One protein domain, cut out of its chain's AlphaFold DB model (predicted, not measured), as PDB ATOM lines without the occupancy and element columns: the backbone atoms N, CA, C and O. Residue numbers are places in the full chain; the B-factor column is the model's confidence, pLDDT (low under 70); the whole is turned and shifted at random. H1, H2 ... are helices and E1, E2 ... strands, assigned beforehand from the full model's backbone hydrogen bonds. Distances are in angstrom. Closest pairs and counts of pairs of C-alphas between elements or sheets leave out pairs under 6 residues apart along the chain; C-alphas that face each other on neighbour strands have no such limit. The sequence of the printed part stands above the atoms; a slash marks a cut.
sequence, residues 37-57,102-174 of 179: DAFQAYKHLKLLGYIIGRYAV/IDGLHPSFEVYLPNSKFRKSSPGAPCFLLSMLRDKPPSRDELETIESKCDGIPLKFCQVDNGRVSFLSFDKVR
ATOM      1  N   ASP A  37     288.466 223.146 248.269       92.12
ATOM      2  CA  ASP A  37     287.164 223.378 247.638       92.12
ATOM      3  C   ASP A  37     286.338 222.095 247.535       92.12
ATOM      4  O   ASP A  37     285.154 222.075 247.881       92.12
ATOM      5  N   ALA A  38     286.965 220.981 247.141       92.25
ATOM      6  CA  ALA A  38     286.292 219.687 247.098       92.25
ATOM      7  C   ALA A  38     285.815 219.260 248.496       92.25
ATOM      8  O   ALA A  38     284.731 218.690 248.639       92.25
ATOM      9  N   PHE A  39     286.590 219.565 249.542       94.38
ATOM     10  CA  PHE A  39     286.184 219.321 250.921       94.38
ATOM     11  C   PHE A  39     285.000 220.198 251.348       94.38
ATOM     12  O   PHE A  39     284.081 219.690 251.994       94.38
ATOM     13  N   GLN A  40     284.969 221.478 250.968       95.19
ATOM     14  CA  GLN A  40     283.830 222.351 251.257       95.19
ATOM     15  C   GLN A  40     282.552 221.869 250.566       95.19
ATOM     16  O   GLN A  40     281.511 221.758 251.219       95.19
ATOM     17  N   ALA A  41     282.640 221.496 249.287       95.12
ATOM     18  CA  ALA A  41     281.531 220.911 248.538       95.12
ATOM     19  C   ALA A  41     281.026 219.614 249.192       95.12
ATOM     20  O   ALA A  41     279.830 219.455 249.452       95.12
ATOM     21  N   TYR A  42     281.953 218.712 249.539       96.00
ATOM     22  CA  TYR A  42     281.661 217.476 250.262       96.00
ATOM     23  C   TYR A  42     280.949 217.751 251.591       96.00
ATOM     24  O   TYR A  42     279.917 217.148 251.883       96.00
ATOM     25  N   LYS A  43     281.481 218.672 252.403       96.25
ATOM     26  CA  LYS A  43     280.914 219.046 253.703       96.25
ATOM     27  C   LYS A  43     279.504 219.602 253.539       96.25
ATOM     28  O   LYS A  43     278.611 219.183 254.268       96.25
ATOM     29  N   HIS A  44     279.295 220.494 252.574       96.81
ATOM     30  CA  HIS A  44     277.991 221.090 252.308       96.81
ATOM     31  C   HIS A  44     276.947 220.026 251.947       96.81
ATOM     32  O   HIS A  44     275.910 219.924 252.599       96.81
ATOM     33  N   LEU A  45     277.255 219.152 250.986       97.25
ATOM     34  CA  LEU A  45     276.373 218.050 250.595       97.25
ATOM     35  C   LEU A  45     276.122 217.060 251.745       97.25
ATOM     36  O   LEU A  45     274.999 216.584 251.916       97.25
ATOM     37  N   LYS A  46     277.134 216.777 252.578       96.94
ATOM     38  CA  LYS A  46     276.969 215.937 253.773       96.94
ATOM     39  C   LYS A  46     276.018 216.546 254.795       96.94
ATOM     40  O   LYS A  46     275.240 215.806 255.394       96.94
ATOM     41  N   LEU A  47     276.068 217.860 255.001       96.19
ATOM     42  CA  LEU A  47     275.159 218.565 255.909       96.19
ATOM     43  C   LEU A  47     273.710 218.552 255.404       96.19
ATOM     44  O   LEU A  47     272.796 218.477 256.218       96.19
ATOM     45  N   LEU A  48     273.504 218.527 254.084       96.25
ATOM     46  CA  LEU A  48     272.188 218.333 253.461       96.25
ATOM     47  C   LEU A  48     271.676 216.879 253.537       96.25
ATOM     48  O   LEU A  48     270.559 216.593 253.115       96.25
ATOM     49  N   GLY A  49     272.475 215.949 254.068       96.69
ATOM     50  CA  GLY A  49     272.099 214.545 254.253       96.69
ATOM     51  C   GLY A  49     272.419 213.632 253.070       96.69
ATOM     52  O   GLY A  49     272.148 212.432 253.147       96.69
ATOM     53  N   TYR A  50     273.016 214.153 251.993       98.06
ATOM     54  CA  TYR A  50     273.401 213.324 250.856       98.06
ATOM     55  C   TYR A  50     274.464 212.294 251.241       98.06
ATOM     56  O   TYR A  50     275.354 212.500 252.079       98.06
ATOM     57  N   ILE A  51     274.409 211.165 250.549       97.88
ATOM     58  CA  ILE A  51     275.463 210.166 250.577       97.88
ATOM     59  C   ILE A  51     276.398 210.483 249.412       97.88
ATOM     60  O   ILE A  51     275.952 210.738 248.302       97.88
ATOM     61  N   ILE A  52     277.701 210.535 249.681       96.81
ATOM     62  CA  ILE A  52     278.699 211.016 248.720       96.81
ATOM     63  C   ILE A  52     279.770 209.953 248.574       96.81
ATOM     64  O   ILE A  52     280.408 209.599 249.575       96.81
ATOM     65  N   GLY A  53     279.928 209.463 247.350       93.88
ATOM     66  CA  GLY A  53     281.023 208.620 246.893       93.88
ATOM     67  C   GLY A  53     282.038 209.433 246.102       93.88
ATOM     68  O   GLY A  53     281.733 210.509 245.588       93.88
ATOM     69  N   ARG A  54     283.265 208.927 246.022       91.06
ATOM     70  CA  ARG A  54     284.272 209.448 245.095       91.06
ATOM     71  C   ARG A  54     283.992 208.858 243.720       91.06
ATOM     72  O   ARG A  54     283.804 207.651 243.618       91.06
ATOM     73  N   TYR A  55     283.978 209.700 242.692       89.44
ATOM     74  CA  TYR A  55     283.759 209.222 241.332       89.44
ATOM     75  C   TYR A  55     284.867 208.256 240.901       89.44
ATOM     76  O   TYR A  55     286.038 208.506 241.184       89.44
ATOM     77  N   ALA A  56     284.483 207.159 240.242       83.44
ATOM     78  CA  ALA A  56     285.382 206.107 239.755       83.44
ATOM     79  C   ALA A  56     286.242 205.416 240.838       83.44
ATOM     80  O   ALA A  56     287.183 204.690 240.515       83.44
ATOM     81  N   VAL A  57     285.911 205.586 242.125       86.00
ATOM     82  CA  VAL A  57     286.584 204.899 243.233       86.00
ATOM     83  C   VAL A  57     285.609 203.914 243.882       86.00
ATOM     84  O   VAL A  57     284.590 204.334 244.437       86.00
ATOM     85  N   ILE A 102     292.796 215.875 239.481       61.19
ATOM     86  CA  ILE A 102     292.246 217.145 239.966       61.19
ATOM     87  C   ILE A 102     292.179 218.136 238.784       61.19
ATOM     88  O   ILE A 102     291.432 219.114 238.835       61.19
ATOM     89  N   ASP A 103     292.943 217.876 237.711       57.47
ATOM     90  CA  ASP A 103     293.212 218.768 236.579       57.47
ATOM     91  C   ASP A 103     292.352 218.484 235.348       57.47
ATOM     92  O   ASP A 103     292.639 217.580 234.562       57.47
ATOM     93  N   GLY A 104     291.269 219.254 235.201       67.75
ATOM     94  CA  GLY A 104     290.322 219.184 234.084       67.75
ATOM     95  C   GLY A 104     288.860 219.206 234.537       67.75
ATOM     96  O   GLY A 104     288.573 219.277 235.730       67.75
ATOM     97  N   LEU A 105     287.929 219.156 233.579       80.62
ATOM     98  CA  LEU A 105     286.499 219.007 233.849       80.62
ATOM     99  C   LEU A 105     286.168 217.510 233.921       80.62
ATOM    100  O   LEU A 105     286.040 216.841 232.896       80.62
ATOM    101  N   HIS A 106     286.086 216.964 235.132       85.12
ATOM    102  CA  HIS A 106     285.670 215.584 235.384       85.12
ATOM    103  C   HIS A 106     284.912 215.485 236.706       85.12
ATOM    104  O   HIS A 106     285.189 216.247 237.642       85.12
ATOM    105  N   PRO A 107     283.977 214.527 236.825       90.19
ATOM    106  CA  PRO A 107     283.251 214.349 238.065       90.19
ATOM    107  C   PRO A 107     284.203 214.010 239.213       90.19
ATOM    108  O   PRO A 107     285.074 213.151 239.105       90.19
ATOM    109  N   SER A 108     284.028 214.700 240.330       91.06
ATOM    110  CA  SER A 108     284.761 214.477 241.575       91.06
ATOM    111  C   SER A 108     283.983 213.580 242.536       91.06
ATOM    112  O   SER A 108     284.582 212.829 243.315       91.06
ATOM    113  N   PHE A 109     282.648 213.642 242.486       94.38
ATOM    114  CA  PHE A 109     281.779 212.896 243.388       94.38
ATOM    115  C   PHE A 109     280.577 212.270 242.687       94.38
ATOM    116  O   PHE A 109     279.973 212.859 241.792       94.38
ATOM    117  N   GLU A 110     280.189 211.110 243.199       95.94
ATOM    118  CA  GLU A 110     278.892 210.482 242.973       95.94
ATOM    119  C   GLU A 110     277.984 210.851 244.146       95.94
ATOM    120  O   GLU A 110     278.316 210.575 245.305       95.94
ATOM    121  N   VAL A 111     276.851 211.498 243.876       97.75
ATOM    122  CA  VAL A 111     275.940 211.964 244.923       97.75
ATOM    123  C   VAL A 111     274.664 211.140 244.900       97.75
ATOM    124  O   VAL A 111     274.028 210.982 243.865       97.75
ATOM    125  N   TYR A 112     274.282 210.623 246.061       97.94
ATOM    126  CA  TYR A 112     273.135 209.749 246.262       97.94
ATOM    127  C   TYR A 112     272.175 210.375 247.268       97.94
ATOM    128  O   TYR A 112     272.598 210.994 248.252       97.94
ATOM    129  N   LEU A 113     270.879 210.167 247.048       97.00
ATOM    130  CA  LEU A 113     269.835 210.641 247.952       97.00
ATOM    131  C   LEU A 113     270.014 210.076 249.375       97.00
ATOM    132  O   LEU A 113     270.488 208.945 249.535       97.00
ATOM    133  N   PRO A 114     269.591 210.825 250.412       96.38
ATOM    134  CA  PRO A 114     269.533 210.307 251.772       96.38
ATOM    135  C   PRO A 114     268.675 209.034 251.824       96.38
ATOM    136  O   PRO A 114     267.486 209.056 251.511       96.38
ATOM    137  N   ASN A 115     269.275 207.908 252.211       93.69
ATOM    138  CA  ASN A 115     268.583 206.624 252.281       93.69
ATOM    139  C   ASN A 115     269.133 205.780 253.437       93.69
ATOM    140  O   ASN A 115     270.290 205.361 253.417       93.69
ATOM    141  N   SER A 116     268.287 205.478 254.424       92.25
ATOM    142  CA  SER A 116     268.656 204.665 255.593       92.25
ATOM    143  C   SER A 116     269.007 203.215 255.247       92.25
ATOM    144  O   SER A 116     269.678 202.543 256.025       92.25
ATOM    145  N   LYS A 117     268.589 202.731 254.072       94.81
ATOM    146  CA  LYS A 117     268.884 201.386 253.562       94.81
ATOM    147  C   LYS A 117     270.052 201.365 252.572       94.81
ATOM    148  O   LYS A 117     270.287 200.326 251.956       94.81
ATOM    149  N   PHE A 118     270.761 202.481 252.386       94.69
ATOM    150  CA  PHE A 118     271.906 202.549 251.481       94.69
ATOM    151  C   PHE A 118     272.970 201.515 251.862       94.69
ATOM    152  O   PHE A 118     273.377 201.414 253.022       94.69
ATOM    153  N   ARG A 119     273.455 200.764 250.872       94.19
ATOM    154  CA  ARG A 119     274.514 199.768 251.053       94.19
ATOM    155  C   ARG A 119     275.719 200.161 250.220       94.19
ATOM    156  O   ARG A 119     275.627 200.232 249.006       94.19
ATOM    157  N   LYS A 120     276.883 200.318 250.851       91.44
ATOM    158  CA  LYS A 120     278.145 200.607 250.142       91.44
ATOM    159  C   LYS A 120     278.509 199.539 249.101       91.44
ATOM    160  O   LYS A 120     279.083 199.865 248.077       91.44
ATOM    161  N   SER A 121     278.156 198.276 249.343       89.38
ATOM    162  CA  SER A 121     278.387 197.168 248.404       89.38
ATOM    163  C   SER A 121     277.421 197.145 247.212       89.38
ATOM    164  O   SER A 121     277.661 196.426 246.247       89.38
ATOM    165  N   SER A 122     276.319 197.893 247.284       90.38
ATOM    166  CA  SER A 122     275.319 198.023 246.222       90.38
ATOM    167  C   SER A 122     274.669 199.410 246.341       90.38
ATOM    168  O   SER A 122     273.551 199.533 246.846       90.38
ATOM    169  N   PRO A 123     275.408 200.475 245.972       91.94
ATOM    170  CA  PRO A 123     274.996 201.856 246.227       91.94
ATOM    171  C   PRO A 123     273.824 202.308 245.338       91.94
ATOM    172  O   PRO A 123     273.176 203.307 245.641       91.94
ATOM    173  N   GLY A 124     273.526 201.559 244.269       92.00
ATOM    174  CA  GLY A 124     272.568 201.952 243.235       92.00
ATOM    175  C   GLY A 124     273.148 203.008 242.291       92.00
ATOM    176  O   GLY A 124     274.363 203.196 242.237       92.00
ATOM    177  N   ALA A 125     272.273 203.689 241.549       93.50
ATOM    178  CA  ALA A 125     272.657 204.816 240.705       93.50
ATOM    179  C   ALA A 125     272.700 206.121 241.527       93.50
ATOM    180  O   ALA A 125     271.799 206.351 242.346       93.50
ATOM    181  N   PRO A 126     273.714 206.982 241.334       96.50
ATOM    182  CA  PRO A 126     273.719 208.317 241.923       96.50
ATOM    183  C   PRO A 126     272.588 209.174 241.339       96.50
ATOM    184  O   PRO A 126     272.196 209.015 240.186       96.50
ATOM    185  N   CYS A 127     272.059 210.106 242.136       96.62
ATOM    186  CA  CYS A 127     271.060 211.066 241.666       96.62
ATOM    187  C   CYS A 127     271.671 212.183 240.814       96.62
ATOM    188  O   CYS A 127     270.966 212.775 240.002       96.62
ATOM    189  N   PHE A 128     272.956 212.484 241.012       97.06
ATOM    190  CA  PHE A 128     273.751 213.308 240.106       97.06
ATOM    191  C   PHE A 128     275.250 213.085 240.341       97.06
ATOM    192  O   PHE A 128     275.676 212.659 241.418       97.06
ATOM    193  N   LEU A 129     276.049 213.416 239.334       95.50
ATOM    194  CA  LEU A 129     277.498 213.537 239.421       95.50
ATOM    195  C   LEU A 129     277.871 214.994 239.702       95.50
ATOM    196  O   LEU A 129     277.250 215.911 239.165       95.50
ATOM    197  N   LEU A 130     278.879 215.223 240.545       94.69
ATOM    198  CA  LEU A 130     279.370 216.566 240.853       94.69
ATOM    199  C   LEU A 130     280.777 216.762 240.295       94.69
ATOM    200  O   LEU A 130     281.704 216.088 240.738       94.69
ATOM    201  N   SER A 131     280.942 217.718 239.385       92.38
ATOM    202  CA  SER A 131     282.243 218.197 238.911       92.38
ATOM    203  C   SER A 131     282.598 219.501 239.612       92.38
ATOM    204  O   SER A 131     281.772 220.409 239.692       92.38
ATOM    205  N   MET A 132     283.830 219.631 240.099       90.19
ATOM    206  CA  MET A 132     284.309 220.919 240.606       90.19
ATOM    207  C   MET A 132     284.556 221.866 239.431       90.19
ATOM    208  O   MET A 132     285.140 221.472 238.420       90.19
ATOM    209  N   LEU A 133     284.080 223.102 239.552       88.44
ATOM    210  CA  LEU A 133     284.328 224.171 238.600       88.44
ATOM    211  C   LEU A 133     285.518 225.001 239.077       88.44
ATOM    212  O   LEU A 133     285.645 225.287 240.267       88.44
ATOM    213  N   ARG A 134     286.388 225.368 238.138       76.94
ATOM    214  CA  ARG A 134     287.524 226.266 238.379       76.94
ATOM    215  C   ARG A 134     287.105 227.722 238.148       76.94
ATOM    216  O   ARG A 134     285.934 228.005 237.912       76.94
ATOM    217  N   ASP A 135     288.075 228.629 238.140       76.25
ATOM    218  CA  ASP A 135     287.883 230.085 238.015       76.25
ATOM    219  C   ASP A 135     287.174 230.546 236.730       76.25
ATOM    220  O   ASP A 135     286.806 231.714 236.605       76.25
ATOM    221  N   LYS A 136     286.982 229.649 235.755       79.44
ATOM    222  CA  LYS A 136     286.261 229.930 234.515       79.44
ATOM    223  C   LYS A 136     285.074 228.977 234.331       79.44
ATOM    224  O   LYS A 136     285.194 227.787 234.641       79.44
ATOM    225  N   PRO A 137     283.956 229.465 233.764       81.06
ATOM    226  CA  PRO A 137     282.883 228.606 233.280       81.06
ATOM    227  C   PRO A 137     283.402 227.563 232.278       81.06
ATOM    228  O   PRO A 137     284.369 227.843 231.559       81.06
ATOM    229  N   PRO A 138     282.764 226.383 232.199       85.56
ATOM    230  CA  PRO A 138     283.146 225.389 231.213       85.56
ATOM    231  C   PRO A 138     282.756 225.894 229.819       85.56
ATOM    232  O   PRO A 138     281.704 226.513 229.635       85.56
ATOM    233  N   SER A 139     283.603 225.641 228.827       88.50
ATOM    234  CA  SER A 139     283.221 225.840 227.430       88.50
ATOM    235  C   SER A 139     282.139 224.838 227.027       88.50
ATOM    236  O   SER A 139     281.937 223.801 227.664       88.50
ATOM    237  N   ARG A 140     281.432 225.141 225.936       87.75
ATOM    238  CA  ARG A 140     280.384 224.261 225.418       87.75
ATOM    239  C   ARG A 140     280.923 222.874 225.047       87.75
ATOM    240  O   ARG A 140     280.297 221.882 225.395       87.75
ATOM    241  N   ASP A 141     282.080 222.813 224.395       88.38
ATOM    242  CA  ASP A 141     282.675 221.543 223.966       88.38
ATOM    243  C   ASP A 141     283.121 220.699 225.169       88.38
ATOM    244  O   ASP A 141     282.934 219.481 225.181       88.38
ATOM    245  N   GLU A 142     283.657 221.338 226.219       89.12
ATOM    246  CA  GLU A 142     283.974 220.665 227.484       89.12
ATOM    247  C   GLU A 142     282.711 220.092 228.138       89.12
ATOM    248  O   GLU A 142     282.736 218.940 228.572       89.12
ATOM    249  N   LEU A 143     281.614 220.862 228.163       88.31
ATOM    250  CA  LEU A 143     280.320 220.444 228.709       88.31
ATOM    251  C   LEU A 143     279.751 219.232 227.952       88.31
ATOM    252  O   LEU A 143     279.439 218.213 228.564       88.31
ATOM    253  N   GLU A 144     279.681 219.303 226.622       88.81
ATOM    254  CA  GLU A 144     279.172 218.204 225.790       88.81
ATOM    255  C   GLU A 144     280.060 216.945 225.931       88.81
ATOM    256  O   GLU A 144     279.566 215.813 226.009       88.81
ATOM    257  N   THR A 145     281.380 217.126 226.059       89.69
ATOM    258  CA  THR A 145     282.333 216.022 226.259       89.69
ATOM    259  C   THR A 145     282.159 215.334 227.611       89.69
ATOM    260  O   THR A 145     282.257 214.110 227.678       89.69
ATOM    261  N   ILE A 146     281.928 216.074 228.700       88.69
ATOM    262  CA  ILE A 146     281.734 215.462 230.022       88.69
ATOM    263  C   ILE A 146     280.351 214.815 230.137       88.69
ATOM    264  O   ILE A 146     280.256 213.690 230.623       88.69
ATOM    265  N   GLU A 147     279.297 215.459 229.635       88.56
ATOM    266  CA  GLU A 147     277.931 214.922 229.682       88.56
ATOM    267  C   GLU A 147     277.804 213.613 228.900       88.56
ATOM    268  O   GLU A 147     277.177 212.669 229.383       88.56
ATOM    269  N   SER A 148     278.473 213.501 227.744       88.00
ATOM    270  CA  SER A 148     278.486 212.259 226.956       88.00
ATOM    271  C   SER A 148     279.118 211.066 227.687       88.00
ATOM    272  O   SER A 148     278.846 209.924 227.328       88.00
ATOM    273  N   LYS A 149     279.920 211.314 228.731       86.75
ATOM    274  CA  LYS A 149     280.568 210.289 229.565       86.75
ATOM    275  C   LYS A 149     279.792 209.954 230.841       86.75
ATOM    276  O   LYS A 149     280.246 209.113 231.608       86.75
ATOM    277  N   CYS A 150     278.674 210.630 231.110       86.69
ATOM    278  CA  CYS A 150     277.929 210.488 232.367       86.69
ATOM    279  C   CYS A 150     276.811 209.432 232.308       86.69
ATOM    280  O   CYS A 150     276.014 209.360 233.239       86.69
ATOM    281  N   ASP A 151     276.706 208.641 231.234       86.62
ATOM    282  CA  ASP A 151     275.718 207.557 231.074       86.62
ATOM    283  C   ASP A 151     274.260 207.973 231.375       86.62
ATOM    284  O   ASP A 151     273.454 207.207 231.901       86.62
ATOM    285  N   GLY A 152     273.909 209.226 231.060       88.62
ATOM    286  CA  GLY A 152     272.582 209.797 231.316       88.62
ATOM    287  C   GLY A 152     272.314 210.206 232.772       88.62
ATOM    288  O   GLY A 152     271.226 210.698 233.070       88.62
ATOM    289  N   ILE A 153     273.283 210.049 233.678       93.94
ATOM    290  CA  ILE A 153     273.205 210.577 235.042       93.94
ATOM    291  C   ILE A 153     273.348 212.108 234.985       93.94
ATOM    292  O   ILE A 153     274.282 212.604 234.350       93.94
ATOM    293  N   PRO A 154     272.481 212.878 235.675       94.50
ATOM    294  CA  PRO A 154     272.581 214.332 235.693       94.50
ATOM    295  C   PRO A 154     273.944 214.811 236.198       94.50
ATOM    296  O   PRO A 154     274.428 214.346 237.230       94.50
ATOM    297  N   LEU A 155     274.532 215.787 235.512       93.31
ATOM    298  CA  LEU A 155     275.785 216.416 235.913       93.31
ATOM    299  C   LEU A 155     275.516 217.787 236.539       93.31
ATOM    300  O   LEU A 155     274.739 218.592 236.025       93.31
ATOM    301  N   LYS A 156     276.172 218.063 237.665       94.62
ATOM    302  CA  LYS A 156     276.180 219.373 238.316       94.62
ATOM    303  C   LYS A 156     277.604 219.875 238.481       94.62
ATOM    304  O   LYS A 156     278.527 219.102 238.731       94.62
ATOM    305  N   PHE A 157     277.751 221.187 238.412       93.25
ATOM    306  CA  PHE A 157     279.011 221.881 238.625       93.25
ATOM    307  C   PHE A 157     279.000 222.551 239.990       93.25
ATOM    308  O   PHE A 157     278.010 223.173 240.370       93.25
ATOM    309  N   CYS A 158     280.087 222.406 240.738       93.94
ATOM    310  CA  CYS A 158     280.260 223.034 242.036       93.94
ATOM    311  C   CYS A 158     281.275 224.159 241.931       93.94
ATOM    312  O   CYS A 158     282.439 223.898 241.646       93.94
ATOM    313  N   GLN A 159     280.858 225.380 242.238       93.06
ATOM    314  CA  GLN A 159     281.775 226.490 242.442       93.06
ATOM    315  C   GLN A 159     281.882 226.771 243.936       93.06
ATOM    316  O   GLN A 159     280.869 226.854 244.635       93.06
ATOM    317  N   VAL A 160     283.113 226.893 244.419       92.31
ATOM    318  CA  VAL A 160     283.404 227.282 245.794       92.31
ATOM    319  C   VAL A 160     284.112 228.621 245.752       92.31
ATOM    320  O   VAL A 160     285.167 228.735 245.144       92.31
ATOM    321  N   ASP A 161     283.511 229.629 246.371       91.56
ATOM    322  CA  ASP A 161     284.083 230.969 246.454       91.56
ATOM    323  C   ASP A 161     283.978 231.484 247.888       91.56
ATOM    324  O   ASP A 161     282.886 231.615 248.446       91.56
ATOM    325  N   ASN A 162     285.133 231.718 248.506       87.69
ATOM    326  CA  ASN A 162     285.264 232.260 249.856       87.69
ATOM    327  C   ASN A 162     284.342 231.591 250.906       87.69
ATOM    328  O   ASN A 162     283.673 232.256 251.700       87.69
ATOM    329  N   GLY A 163     284.254 230.254 250.888       85.94
ATOM    330  CA  GLY A 163     283.405 229.489 251.812       85.94
ATOM    331  C   GLY A 163     281.967 229.254 251.336       85.94
ATOM    332  O   GLY A 163     281.237 228.473 251.951       85.94
ATOM    333  N   ARG A 164     281.532 229.920 250.260       92.00
ATOM    334  CA  ARG A 164     280.203 229.737 249.670       92.00
ATOM    335  C   ARG A 164     280.249 228.645 248.617       92.00
ATOM    336  O   ARG A 164     281.060 228.692 247.700       92.00
ATOM    337  N   VAL A 165     279.343 227.685 248.750       95.19
ATOM    338  CA  VAL A 165     279.198 226.552 247.835       95.19
ATOM    339  C   VAL A 165     277.974 226.796 246.959       95.19
ATOM    340  O   VAL A 165     276.862 226.907 247.474       95.19
ATOM    341  N   SER A 166     278.184 226.861 245.647       94.50
ATOM    342  CA  SER A 166     277.144 227.064 244.635       94.50
ATOM    343  C   SER A 166     277.087 225.870 243.688       94.50
ATOM    344  O   SER A 166     278.120 225.406 243.205       94.50
ATOM    345  N   PHE A 167     275.877 225.399 243.387       94.25
ATOM    346  CA  PHE A 167     275.642 224.316 242.430       94.25
ATOM    347  C   PHE A 167     274.992 224.861 241.164       94.25
ATOM    348  O   PHE A 167     273.941 225.494 241.237       94.25
ATOM    349  N   LEU A 168     275.586 224.567 240.013       92.25
ATOM    350  CA  LEU A 168     275.071 224.937 238.701       92.25
ATOM    351  C   LEU A 168     274.697 223.681 237.910       92.25
ATOM    352  O   LEU A 168     275.352 222.643 238.015       92.25
ATOM    353  N   SER A 169     273.646 223.781 237.106       90.94
ATOM    354  CA  SER A 169     273.285 222.795 236.088       90.94
ATOM    355  C   SER A 169     273.025 223.518 234.779       90.94
ATOM    356  O   SER A 169     272.533 224.647 234.782       90.94
ATOM    357  N   PHE A 170     273.372 222.866 233.679       87.62
ATOM    358  CA  PHE A 170     273.167 223.386 232.339       87.62
ATOM    359  C   PHE A 170     272.163 222.482 231.640       87.62
ATOM    360  O   PHE A 170     272.291 221.265 231.690       87.62
ATOM    361  N   ASP A 171     271.165 223.090 231.008       86.38
ATOM    362  CA  ASP A 171     270.122 222.371 230.290       86.38
ATOM    363  C   ASP A 171     270.074 222.851 228.843       86.38
ATOM    364  O   ASP A 171     270.132 224.051 228.550       86.38
ATOM    365  N   LYS A 172     269.930 221.905 227.915       84.75
ATOM    366  CA  LYS A 172     269.739 222.217 226.500       84.75
ATOM    367  C   LYS A 172     268.270 222.515 226.231       84.75
ATOM    368  O   LYS A 172     267.439 221.612 226.181       84.75
ATOM    369  N   VAL A 173     267.960 223.781 225.976       88.00
ATOM    370  CA  VAL A 173     266.602 224.227 225.637       88.00
ATOM    371  C   VAL A 173     266.481 224.434 224.127       88.00
ATOM    372  O   VAL A 173     267.320 225.091 223.510       88.00
ATOM    373  N   ARG A 174     265.433 223.873 223.507       90.00
ATOM    374  CA  ARG A 174     265.063 224.189 222.117       90.00
ATOM    375  C   ARG A 174     264.139 225.399 222.124       90.00
ATOM    376  O   ARG A 174     263.068 225.344 222.722       90.00
TER     377      ARG A 174
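Overview. This is residues 37 to 57 and 102 to 174 of the 179 residues of an uncharacterized protein of Aegilops tauschii subsp. strangulata (UniProt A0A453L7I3). A strongly twisted sheet of five strands curls round one helix, H1, while a second helix, H2, lies away from H1 and only grazes the sheet. A long loop, residues 113 to 127, joins the strands E2 and E3. The printed part has 94 residues, in the order H1, E1, E2, E3, H2, E4, E5; the sheet runs E1, E2, E3, E4, E5 and is mixed, with E3 and E4 parallel and the other neighbours antiparallel. The class is mixed, helices and strands, with under half of the printed residues in named elements. The whole is compact, with a radius of gyration of the C-alphas of 13.4 A, and spans 38 by 32 by 27 A.

Along the chain. Find C-alpha 37 at (287.164, 223.378, 247.638); from there H1 runs 15.4 A to residue 47. E1 follows at residues 51 to 54. Past the cut, look for E2 at residues 107 to 112, 13.8 A long, and E3 at residues 128 to 132, 13.0 A. H2 begins at C-alpha 140, (280.384, 224.261, 225.418), and ends at residue 147. E4, residues 155 to 161, is the longest strand at 19.8 A, and E5, residues 164 to 168, ends at C-alpha 168, (275.071, 224.937, 238.701).

Arrangement. Begin with H1 on one face of the sheet: two layers, a helix over a sheet. Its closest C-alphas to E4 are Asp 37 and Val 160, 5.7 A apart; to E5, Ala 41 and Val 165, 6.1 A; to E1, Lys 46 and Ile 52, 7.3 A. In the sheet, E1 and E2 are antiparallel at 153 degrees, with N 53 and O 110 at 2.8 A, within hydrogen-bond range. E2 and E3 form a hairpin, with N 130 and O 109 at 2.9 A. E3 and E4 are parallel at 37 degrees, with N 158 and O 131 at 2.8 A. E4 and E5 form another hairpin, with N 159 and O 166 at 2.9 A. E3, H2 and E4 make a strand-helix-strand unit, two parallel neighbour strands with a helix between, and its crossover is right-handed. H2 only grazes the sheet, with its residues 143 to 147; the closest C-alphas of H2 and E4, those of Glu 147 and Leu 155, are 6.8 A apart. H1 and H2 are apart. In both helices every O i to N i+4 pair is within hydrogen-bond range.

Size, cuts and confidence. The two C-alphas farthest apart, those of Ser 121 and Arg 174, are 40.0 A from each other. Residues 58 to 101 are not printed, and C-alphas 57 and 102 are 13.9 A apart across this cut. The link from E2 to E3, 15 residues, is long. Confidence is low, with pLDDT under 70, at residues 102 to 104; the mean of the printed part is 90.5.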